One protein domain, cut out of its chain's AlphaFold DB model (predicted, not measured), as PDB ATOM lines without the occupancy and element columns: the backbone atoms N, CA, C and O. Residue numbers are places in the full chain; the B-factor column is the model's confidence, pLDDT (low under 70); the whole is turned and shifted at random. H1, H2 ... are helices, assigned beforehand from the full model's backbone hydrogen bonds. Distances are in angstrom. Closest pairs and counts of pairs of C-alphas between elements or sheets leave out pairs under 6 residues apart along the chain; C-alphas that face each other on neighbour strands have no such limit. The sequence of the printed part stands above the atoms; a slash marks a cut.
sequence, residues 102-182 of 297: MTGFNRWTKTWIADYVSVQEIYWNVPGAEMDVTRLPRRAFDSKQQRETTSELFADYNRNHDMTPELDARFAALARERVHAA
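What this domain is: This is residues 102 to 182 of the 297 residues of an uncharacterized protein of Acidobacteriia bacterium SbA2 (UniProt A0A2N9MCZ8). A hairpin of two long helices, H3 and H4, has short H1 packed slantwise on H4, while short H2 is set off from the other helices, with the long loop 122 to 143 between it and H3. The printed part has 81 residues with four named helices, H1 to H4, and no named strand: all helix. It is compact, with a radius of gyration of the C-alphas of 11.4 A and spans of 31 by 27 by 21 A.

How they stand to each other: H1, residues 103 to 109, touches residues 168 to 175 of H4, residues 165 to 181, at a steep tilt of 47 degrees, the same way; their closest C-alphas, of Gly 104 and Ala 172, are 3.8 A apart. H2, residues 116 to 121, touches no helix. H3, residues 144 to 158, and H4 form a helical hairpin, opposite ways at a shallow tilt of 21 degrees; H4 touches H3 with residues 167 to 174 alone, and their closest C-alphas, of Leu 153 and Leu 167, are 7.3 A apart. H1 and H3 are apart. In H1, H2, H3 and H4 every O i to N i+4 pair is within hydrogen-bond range.

Where its parts are: H1 begins at C-alpha 103 (94.885, 23.176, -18.619) and spans 9.9 A, H2 8.6 A, H3 21.0 A and H4 24.4 A, ending at C-alpha 181 (97.241, 19.816, -37.916).

The domain as a whole: The two farthest C-alphas, of Asn 160 and Ala 182, are 31.8 A apart. The link from H2 to H3 is long. The printed part has no cut, and no printed residue is under pLDDT 70.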
ATOM      1  N   MET A 102      94.820  21.634 -14.537       93.19
ATOM      2  CA  MET A 102      95.433  20.839 -15.618       93.19
ATOM      3  C   MET A 102      95.015  21.291 -17.032       93.19
ATOM      4  O   MET A 102      94.355  20.590 -17.805       93.19
ATOM      5  N   THR A 103      95.336  22.540 -17.372       94.62
ATOM      6  CA  THR A 103      94.885  23.176 -18.619       94.62
ATOM      7  C   THR A 103      95.414  22.489 -19.877       94.62
ATOM      8  O   THR A 103      94.711  22.453 -20.892       94.62
ATOM      9  N   GLY A 104      96.629  21.949 -19.835       97.00
ATOM     10  CA  GLY A 104      97.254  21.215 -20.924       97.00
ATOM     11  C   GLY A 104      96.573  19.882 -21.191       97.00
ATOM     12  O   GLY A 104      96.209  19.614 -22.340       97.00
ATOM     13  N   PHE A 105      96.314  19.101 -20.142       96.62
ATOM     14  CA  PHE A 105      95.529  17.871 -20.214       96.62
ATOM     15  C   PHE A 105      94.118  18.149 -20.743       96.62
ATOM     16  O   PHE A 105      93.714  17.556 -21.744       96.62
ATOM     17  N   ASN A 106      93.415  19.139 -20.183       96.25
ATOM     18  CA  ASN A 106      92.076  19.535 -20.637       96.25
ATOM     19  C   ASN A 106      92.068  19.987 -22.104       96.25
ATOM     20  O   ASN A 106      91.137  19.718 -22.865       96.25
ATOM     21  N   ARG A 107      93.125  20.667 -22.558       97.06
ATOM     22  CA  ARG A 107      93.252  21.041 -23.968       97.06
ATOM     23  C   ARG A 107      93.496  19.821 -24.849       97.06
ATOM     24  O   ARG A 107      92.921  19.754 -25.935       97.06
ATOM     25  N   TRP A 108      94.329  18.881 -24.408       97.69
ATOM     26  CA  TRP A 108      94.599  17.639 -25.124       97.69
ATOM     27  C   TRP A 108      93.335  16.791 -25.261       97.69
ATOM     28  O   TRP A 108      92.999  16.404 -26.383       97.69
ATOM     29  N   THR A 109      92.569  16.595 -24.189       97.31
ATOM     30  CA  THR A 109      91.301  15.854 -24.236       97.31
ATOM     31  C   THR A 109      90.306  16.499 -25.201       97.31
ATOM     32  O   THR A 109      89.697  15.808 -26.021       97.31
ATOM     33  N   LYS A 110      90.238  17.835 -25.269       97.25
ATOM     34  CA  LYS A 110      89.418  18.548 -26.270       97.25
ATOM     35  C   LYS A 110      89.807  18.299 -27.724       97.25
ATOM     36  O   LYS A 110      89.002  18.595 -28.610       97.25
ATOM     37  N   THR A 111      90.991  17.762 -28.000       97.56
ATOM     38  CA  THR A 111      91.411  17.413 -29.366       97.56
ATOM     39  C   THR A 111      90.895  16.062 -29.851       97.56
ATOM     40  O   THR A 111      91.140  15.713 -31.009       97.56
ATOM     41  N   TRP A 112      90.200  15.291 -29.007       97.25
ATOM     42  CA  TRP A 112      89.721  13.965 -29.402       97.25
ATOM     43  C   TRP A 112      88.501  13.437 -28.638       97.25
ATOM     44  O   TRP A 112      87.759  12.644 -29.218       97.25
ATOM     45  N   ILE A 113      88.257  13.842 -27.385       97.44
ATOM     46  CA  ILE A 113      87.061  13.431 -26.638       97.44
ATOM     47  C   ILE A 113      85.836  13.949 -27.376       97.44
ATOM     48  O   ILE A 113      85.723  15.148 -27.635       97.44
ATOM     49  N   ALA A 114      84.933  13.036 -27.712       95.81
ATOM     50  CA  ALA A 114      83.709  13.340 -28.436       95.81
ATOM     51  C   ALA A 114      82.465  12.715 -27.789       95.81
ATOM     52  O   ALA A 114      81.357  13.053 -28.190       95.81
ATOM     53  N   ASP A 115      82.645  11.832 -26.807       94.88
ATOM     54  CA  ASP A 115      81.577  11.031 -26.219       94.88
ATOM     55  C   ASP A 115      81.793  10.772 -24.728       94.88
ATOM     56  O   ASP A 115      82.901  10.934 -24.208       94.88
ATOM     57  N   TYR A 116      80.717  10.340 -24.071       94.88
ATOM     58  CA  TYR A 116      80.694  10.014 -22.646       94.88
ATOM     59  C   TYR A 116      81.649   8.880 -22.238       94.88
ATOM     60  O   TYR A 116      82.251   8.952 -21.172       94.88
ATOM     61  N   VAL A 117      81.847   7.862 -23.086       94.69
ATOM     62  CA  VAL A 117      82.756   6.734 -22.782       94.69
ATOM     63  C   VAL A 117      84.171   7.246 -22.538       94.69
ATOM     64  O   VAL A 117      84.807   6.894 -21.551       94.69
ATOM     65  N   SER A 118      84.633   8.163 -23.387       95.69
ATOM     66  CA  SER A 118      85.950   8.791 -23.237       95.69
ATOM     67  C   SER A 118      86.069   9.616 -21.951       95.69
ATOM     68  O   SER A 118      87.155   9.729 -21.385       95.69
ATOM     69  N   VAL A 119      84.964  10.214 -21.496       95.06
ATOM     70  CA  VAL A 119      84.925  10.965 -20.237       95.06
ATOM     71  C   VAL A 119      85.079  10.013 -19.056       95.06
ATOM     72  O   VAL A 119      85.947  10.220 -18.214       95.06
ATOM     73  N   GLN A 120      84.279   8.951 -19.032       93.50
ATOM     74  CA  GLN A 120      84.260   7.977 -17.947       93.50
ATOM     75  C   GLN A 120      85.556   7.162 -17.857       93.50
ATOM     76  O   GLN A 120      86.044   6.897 -16.765       93.50
ATOM     77  N   GLU A 121      86.116   6.749 -18.994       92.81
ATOM     78  CA  GLU A 121      87.287   5.869 -19.019       92.81
ATOM     79  C   GLU A 121      88.615   6.611 -18.857       92.81
ATOM     80  O   GLU A 121      89.583   5.999 -18.411       92.81
ATOM     81  N   ILE A 122      88.681   7.897 -19.219       95.06
ATOM     82  CA  ILE A 122      89.936   8.665 -19.219       95.06
ATOM     83  C   ILE A 122      89.809   9.948 -18.399       95.06
ATOM     84  O   ILE A 122      90.549  10.121 -17.440       95.06
ATOM     85  N   TYR A 123      88.890  10.853 -18.756       94.88
ATOM     86  CA  TYR A 123      88.857  12.204 -18.175       94.88
ATOM     87  C   TYR A 123      88.608  12.208 -16.658       94.88
ATOM     88  O   TYR A 123      89.304  12.907 -15.935       94.88
ATOM     89  N   TRP A 124      87.643  11.423 -16.169       92.88
ATOM     90  CA  TRP A 124      87.301  11.361 -14.740       92.88
ATOM     91  C   TRP A 124      88.329  10.642 -13.869       92.88
ATOM     92  O   TRP A 124      88.298  10.799 -12.653       92.88
ATOM     93  N   ASN A 125      89.223   9.866 -14.477       93.44
ATOM     94  CA  ASN A 125      90.242   9.100 -13.759       93.44
ATOM     95  C   ASN A 125      91.503   9.931 -13.467       93.44
ATOM     96  O   ASN A 125      92.432   9.427 -12.842       93.44
ATOM     97  N   VAL A 126      91.541  11.191 -13.917       92.75
ATOM     98  CA  VAL A 126      92.679  12.092 -13.740       92.75
ATOM     99  C   VAL A 126      92.266  13.288 -12.871       92.75
ATOM    100  O   VAL A 126      91.343  14.012 -13.251       92.75
ATOM    101  N   PRO A 127      92.957  13.546 -11.745       91.88
ATOM    102  CA  PRO A 127      94.074  12.777 -11.195       91.88
ATOM    103  C   PRO A 127      93.607  11.545 -10.376       91.88
ATOM    104  O   PRO A 127      92.422  11.399 -10.086       91.88
ATOM    105  N   GLY A 128      94.541  10.688  -9.945       92.25
ATOM    106  CA  GLY A 128      94.311   9.658  -8.925       92.25
ATOM    107  C   GLY A 128      94.187   8.201  -9.390       92.25
ATOM    108  O   GLY A 128      94.412   7.314  -8.567       92.25
ATOM    109  N   ALA A 129      93.881   7.916 -10.658       95.00
ATOM    110  CA  ALA A 129      93.748   6.544 -11.163       95.00
ATOM    111  C   ALA A 129      94.587   6.300 -12.423       95.00
ATOM    112  O   ALA A 129      94.965   7.236 -13.120       95.00
ATOM    113  N   GLU A 130      94.910   5.038 -12.714       94.56
ATOM    114  CA  GLU A 130      95.731   4.688 -13.878       94.56
ATOM    115  C   GLU A 130      95.058   5.093 -15.196       94.56
ATOM    116  O   GLU A 130      93.888   4.798 -15.454       94.56
ATOM    117  N   MET A 131      95.839   5.713 -16.079       95.25
ATOM    118  CA  MET A 131      95.442   5.948 -17.458       95.25
ATOM    119  C   MET A 131      95.872   4.783 -18.352       95.25
ATOM    120  O   MET A 131      97.063   4.517 -18.529       95.25
ATOM    121  N   ASP A 132      94.896   4.128 -18.978       93.81
ATOM    122  CA  ASP A 132      95.121   3.024 -19.911       93.81
ATOM    123  C   ASP A 132      95.070   3.505 -21.369       93.81
ATOM    124  O   ASP A 132      94.025   3.898 -21.898       93.81
ATOM    125  N   VAL A 133      96.212   3.436 -22.057       94.19
ATOM    126  CA  VAL A 133      96.328   3.843 -23.464       94.19
ATOM    127  C   VAL A 133      95.505   2.957 -24.407       94.19
ATOM    128  O   VAL A 133      95.148   3.391 -25.503       94.19
ATOM    129  N   THR A 134      95.191   1.719 -24.015       93.38
ATOM    130  CA  THR A 134      94.399   0.789 -24.833       93.38
ATOM    131  C   THR A 134      92.923   1.176 -24.888       93.38
ATOM    132  O   THR A 134      92.243   0.840 -25.858       93.38
ATOM    133  N   ARG A 135      92.448   1.963 -23.912       92.88
ATOM    134  CA  ARG A 135      91.093   2.530 -23.899       92.88
ATOM    135  C   ARG A 135      90.937   3.753 -24.798       92.88
ATOM    136  O   ARG A 135      89.816   4.146 -25.109       92.88
ATOM    137  N   LEU A 136      92.036   4.347 -25.268       95.31
ATOM    138  CA  LEU A 136      91.959   5.505 -26.151       95.31
ATOM    139  C   LEU A 136      91.421   5.122 -27.541       95.31
ATOM    140  O   LEU A 136      91.965   4.233 -28.205       95.31
ATOM    141  N   PRO A 137      90.400   5.833 -28.052       95.19
ATOM    142  CA  PRO A 137      89.886   5.588 -29.389       95.19
ATOM    143  C   PRO A 137      90.912   6.018 -30.444       95.19
ATOM    144  O   PRO A 137      91.705   6.933 -30.225       95.19
ATOM    145  N   ARG A 138      90.829   5.456 -31.659       94.12
ATOM    146  CA  ARG A 138      91.734   5.795 -32.781       94.12
ATOM    147  C   ARG A 138      91.884   7.306 -33.012       94.12
ATOM    148  O   ARG A 138      92.966   7.767 -33.348       94.12
ATOM    149  N   ARG A 139      90.808   8.076 -32.820       94.94
ATOM    150  CA  ARG A 139      90.791   9.540 -32.998       94.94
ATOM    151  C   ARG A 139      91.670  10.310 -32.002       94.94
ATOM    152  O   ARG A 139      91.918  11.488 -32.245       94.94
ATOM    153  N   ALA A 140      92.126   9.681 -30.916       96.31
ATOM    154  CA  ALA A 140      93.067  10.264 -29.957       96.31
ATOM    155  C   ALA A 140      94.475  10.466 -30.538       96.31
ATOM    156  O   ALA A 140      95.257  11.226 -29.973       96.31
ATOM    157  N   PHE A 141      94.774   9.855 -31.692       95.19
ATOM    158  CA  PHE A 141      96.084   9.904 -32.338       95.19
ATOM    159  C   PHE A 141      95.949  10.283 -33.818       95.19
ATOM    160  O   PHE A 141      95.072   9.770 -34.512       95.19
ATOM    161  N   ASP A 142      96.831  11.152 -34.322       94.00
ATOM    162  CA  ASP A 142      96.890  11.491 -35.755       94.00
ATOM    163  C   ASP A 142      97.984  10.703 -36.494       94.00
ATOM    164  O   ASP A 142      97.955  10.595 -37.719       94.00
ATOM    165  N   SER A 143      98.931  10.110 -35.760       95.19
ATOM    166  CA  SER A 143     100.039   9.314 -36.296       95.19
ATOM    167  C   SER A 143     100.492   8.234 -35.304       95.19
ATOM    168  O   SER A 143     100.113   8.248 -34.131       95.19
ATOM    169  N   LYS A 144     101.326   7.289 -35.768       95.19
ATOM    170  CA  LYS A 144     101.959   6.288 -34.887       95.19
ATOM    171  C   LYS A 144     102.882   6.946 -33.856       95.19
ATOM    172  O   LYS A 144     102.800   6.603 -32.685       95.19
ATOM    173  N   GLN A 145     103.652   7.947 -34.280       95.12
ATOM    174  CA  GLN A 145     104.528   8.718 -33.400       95.12
ATOM    175  C   GLN A 145     103.735   9.433 -32.296       95.12
ATOM    176  O   GLN A 145     104.088   9.334 -31.129       95.12
ATOM    177  N   GLN A 146     102.604  10.077 -32.626       95.31
ATOM    178  CA  GLN A 146     101.746  10.687 -31.601       95.31
ATOM    179  C   GLN A 146     101.198   9.654 -30.610       95.31
ATOM    180  O   GLN A 146     101.022   9.971 -29.433       95.31
ATOM    181  N   ARG A 147     100.915   8.426 -31.066       96.31
ATOM    182  CA  ARG A 147     100.488   7.337 -30.181       96.31
ATOM    183  C   ARG A 147     101.594   6.942 -29.210       96.31
ATOM    184  O   ARG A 147     101.306   6.841 -28.026       96.31
ATOM    185  N   GLU A 148     102.825   6.785 -29.687       96.75
ATOM    186  CA  GLU A 148     103.998   6.499 -28.848       96.75
ATOM    187  C   GLU A 148     104.235   7.616 -27.823       96.75
ATOM    188  O   GLU A 148     104.282   7.343 -26.628       96.75
ATOM    189  N   THR A 149     104.229   8.882 -28.251       96.56
ATOM    190  CA  THR A 149     104.347  10.033 -27.338       96.56
ATOM    191  C   THR A 149     103.226  10.068 -26.297       96.56
ATOM    192  O   THR A 149     103.464  10.382 -25.134       96.56
ATOM    193  N   THR A 150     101.990   9.734 -26.679       97.19
ATOM    194  CA  THR A 150     100.875   9.665 -25.718       97.19
ATOM    195  C   THR A 150     101.060   8.510 -24.732       97.19
ATOM    196  O   THR A 150     100.804   8.687 -23.544       97.19
ATOM    197  N   SER A 151     101.532   7.346 -25.195       97.25
ATOM    198  CA  SER A 151     101.869   6.210 -24.328       97.25
ATOM    199  C   SER A 151     102.942   6.576 -23.304       97.25
ATOM    200  O   SER A 151     102.799   6.228 -22.135       97.25
ATOM    201  N   GLU A 152     103.979   7.306 -23.715       97.44
ATOM    202  CA  GLU A 152     105.023   7.803 -22.814       97.44
ATOM    203  C   GLU A 152     104.456   8.769 -21.768       97.44
ATOM    204  O   GLU A 152     104.753   8.629 -20.585       97.44
ATOM    205  N   LEU A 153     103.584   9.704 -22.168       97.38
ATOM    206  CA  LEU A 153     102.920  10.618 -21.230       97.38
ATOM    207  C   LEU A 153     102.062   9.880 -20.200       97.38
ATOM    208  O   LEU A 153     102.067  10.242 -19.026       97.38
ATOM    209  N   PHE A 154     101.340   8.844 -20.628       97.56
ATOM    210  CA  PHE A 154     100.536   8.013 -19.732       97.56
ATOM    211  C   PHE A 154     101.426   7.226 -18.766       97.56
ATOM    212  O   PHE A 154     101.150   7.201 -17.572       97.56
ATOM    213  N   ALA A 155     102.522   6.638 -19.253       97.50
ATOM    214  CA  ALA A 155     103.488   5.948 -18.403       97.50
ATOM    215  C   ALA A 155     104.139   6.898 -17.384       97.50
ATOM    216  O   ALA A 155     104.342   6.524 -16.232       97.50
ATOM    217  N   ASP A 156     104.438   8.133 -17.792       96.94
ATOM    218  CA  ASP A 156     104.989   9.157 -16.910       96.94
ATOM    219  C   ASP A 156     104.003   9.579 -15.820       96.94
ATOM    220  O   ASP A 156     104.391   9.684 -14.657       96.94
ATOM    221  N   TYR A 157     102.735   9.767 -16.188       97.06
ATOM    222  CA  TYR A 157     101.646  10.045 -15.260       97.06
ATOM    223  C   TYR A 157     101.428   8.898 -14.259       97.06
ATOM    224  O   TYR A 157     101.422   9.125 -13.049       97.06
ATOM    225  N   ASN A 158     101.328   7.657 -14.749       97.25
ATOM    226  CA  ASN A 158     101.030   6.464 -13.946       97.25
ATOM    227  C   ASN A 158     102.118   6.131 -12.907       97.25
ATOM    228  O   ASN A 158     101.900   5.290 -12.043       97.25
ATOM    229  N   ARG A 159     103.293   6.782 -12.940       96.31
ATOM    230  CA  ARG A 159     104.283   6.635 -11.860       96.31
ATOM    231  C   ARG A 159     103.787   7.204 -10.533       96.31
ATOM    232  O   ARG A 159     104.034   6.602  -9.494       96.31
ATOM    233  N   ASN A 160     103.106   8.350 -10.580       94.56
ATOM    234  CA  ASN A 160     102.722   9.108  -9.386       94.56
ATOM    235  C   ASN A 160     101.213   9.392  -9.308       94.56
ATOM    236  O   ASN A 160     100.746   9.816  -8.258       94.56
ATOM    237  N   HIS A 161     100.461   9.156 -10.390       95.06
ATOM    238  CA  HIS A 161      99.020   9.427 -10.516       95.06
ATOM    239  C   HIS A 161      98.630  10.896 -10.313       95.06
ATOM    240  O   HIS A 161      97.461  11.218 -10.080       95.06
ATOM    241  N   ASP A 162      99.603  11.791 -10.462       92.69
ATOM    242  CA  ASP A 162      99.456  13.219 -10.233       92.69
ATOM    243  C   ASP A 162      99.891  14.026 -11.462       92.69
ATOM    244  O   ASP A 162     100.831  13.661 -12.178       92.69
ATOM    245  N   MET A 163      99.176  15.118 -11.727       93.62
ATOM    246  CA  MET A 163      99.395  15.961 -12.898       93.62
ATOM    247  C   MET A 163     100.354  17.102 -12.556       93.62
ATOM    248  O   MET A 163      99.935  18.188 -12.158       93.62
ATOM    249  N   THR A 164     101.658  16.876 -12.748       94.50
ATOM    250  CA  THR A 164     102.662  17.927 -12.518       94.50
ATOM    251  C   THR A 164     102.618  19.014 -13.603       94.50
ATOM    252  O   THR A 164     102.215  18.736 -14.739       94.50
ATOM    253  N   PRO A 165     103.087  20.245 -13.320       94.94
ATOM    254  CA  PRO A 165     103.149  21.322 -14.313       94.94
ATOM    255  C   PRO A 165     103.930  20.956 -15.582       94.94
ATOM    256  O   PRO A 165     103.547  21.333 -16.691       94.94
ATOM    257  N   GLU A 166     105.021  20.202 -15.445       95.56
ATOM    258  CA  GLU A 166     105.857  19.766 -16.567       95.56
ATOM    259  C   GLU A 166     105.118  18.754 -17.445       95.56
ATOM    260  O   GLU A 166     105.211  18.801 -18.676       95.56
ATOM    261  N   LEU A 167     104.367  17.845 -16.821       96.81
ATOM    262  CA  LEU A 167     103.553  16.866 -17.525       96.81
ATOM    263  C   LEU A 167     102.374  17.542 -18.241       96.81
ATOM    264  O   LEU A 167     102.158  17.294 -19.431       96.81
ATOM    265  N   ASP A 168     101.679  18.463 -17.568       97.31
ATOM    266  CA  ASP A 168     100.601  19.262 -18.158       97.31
ATOM    267  C   ASP A 168     101.105  20.074 -19.365       97.31
ATOM    268  O   ASP A 168     100.481  20.088 -20.430       97.31
ATOM    269  N   ALA A 169     102.300  20.670 -19.269       97.75
ATOM    270  CA  ALA A 169     102.925  21.395 -20.374       97.75
ATOM    271  C   ALA A 169     103.208  20.499 -21.595       97.75
ATOM    272  O   ALA A 169     103.072  20.948 -22.742       97.75
ATOM    273  N   ARG A 170     103.559  19.226 -21.382       97.94
ATOM    274  CA  ARG A 170     103.746  18.258 -22.475       97.94
ATOM    275  C   ARG A 170     102.416  17.863 -23.119       97.94
ATOM    276  O   ARG A 170     102.341  17.836 -24.350       97.94
ATOM    277  N   PHE A 171     101.347  17.677 -22.340       98.12
ATOM    278  CA  PHE A 171      99.995  17.529 -22.895       98.12
ATOM    279  C   PHE A 171      99.572  18.765 -23.698       98.12
ATOM    280  O   PHE A 171      99.043  18.634 -24.803       98.12
ATOM    281  N   ALA A 172      99.875  19.971 -23.209       98.19
ATOM    282  CA  ALA A 172      99.599  21.209 -23.930       98.19
ATOM    283  C   ALA A 172     100.349  21.281 -25.271       98.19
ATOM    284  O   ALA A 172      99.792  21.751 -26.268       98.19
ATOM    285  N   ALA A 173     101.602  20.815 -25.321       98.12
ATOM    286  CA  ALA A 173     102.385  20.748 -26.551       98.12
ATOM    287  C   ALA A 173     101.765  19.780 -27.569       98.12
ATOM    288  O   ALA A 173     101.522  20.187 -28.707       98.12
ATOM    289  N   LEU A 174     101.406  18.568 -27.136       97.88
ATOM    290  CA  LEU A 174     100.717  17.583 -27.974       97.88
ATOM    291  C   LEU A 174      99.361  18.111 -28.471       97.88
ATOM    292  O   LEU A 174      99.010  17.973 -29.644       97.88
ATOM    293  N   ALA A 175      98.607  18.790 -27.606       98.19
ATOM    294  CA  ALA A 175      97.354  19.426 -27.986       98.19
ATOM    295  C   ALA A 175      97.560  20.511 -29.053       98.19
ATOM    296  O   ALA A 175      96.781  20.593 -30.001       98.19
ATOM    297  N   ARG A 176      98.601  21.349 -28.929       98.31
ATOM    298  CA  ARG A 176      98.923  22.376 -29.935       98.31
ATOM    299  C   ARG A 176      99.212  21.759 -31.296       98.31
ATOM    300  O   ARG A 176      98.669  22.254 -32.280       98.31
ATOM    301  N   GLU A 177     100.003  20.691 -31.344       97.62
ATOM    302  CA  GLU A 177     100.305  19.974 -32.586       97.62
ATOM    303  C   GLU A 177      99.017  19.476 -33.259       97.62
ATOM    304  O   GLU A 177      98.752  19.788 -34.421       97.62
ATOM    305  N   ARG A 178      98.151  18.800 -32.495       97.62
ATOM    306  CA  ARG A 178      96.873  18.260 -32.990       97.62
ATOM    307  C   ARG A 178      95.900  19.344 -33.457       97.62
ATOM    308  O   ARG A 178      95.194  19.156 -34.451       97.62
ATOM    309  N   VAL A 179      95.843  20.480 -32.759       98.00
ATOM    310  CA  VAL A 179      95.014  21.632 -33.159       98.00
ATOM    311  C   VAL A 179      95.552  22.272 -34.437       98.00
ATOM    312  O   VAL A 179      94.761  22.628 -35.306       98.00
ATOM    313  N   HIS A 180      96.875  22.403 -34.565       97.69
ATOM    314  CA  HIS A 180      97.504  22.980 -35.749       97.69
ATOM    315  C   HIS A 180      97.312  22.095 -36.987       97.69
ATOM    316  O   HIS A 180      96.986  22.604 -38.055       97.69
ATOM    317  N   ALA A 181      97.432  20.774 -36.830       97.00
ATOM    318  CA  ALA A 181      97.241  19.816 -37.916       97.00
ATOM    319  C   ALA A 181      95.782  19.734 -38.405       97.00
ATOM    320  O   ALA A 181      95.540  19.511 -39.590       97.00
ATOM    321  N   ALA A 182      94.796  19.908 -37.513       96.88
ATOM    322  CA  ALA A 182      93.378  19.761 -37.849       96.88
ATOM    323  C   ALA A 182      92.475  20.799 -37.141       96.88
ATOM    324  O   ALA A 182      91.640  20.431 -36.303       96.88
TER     325      ALA A 182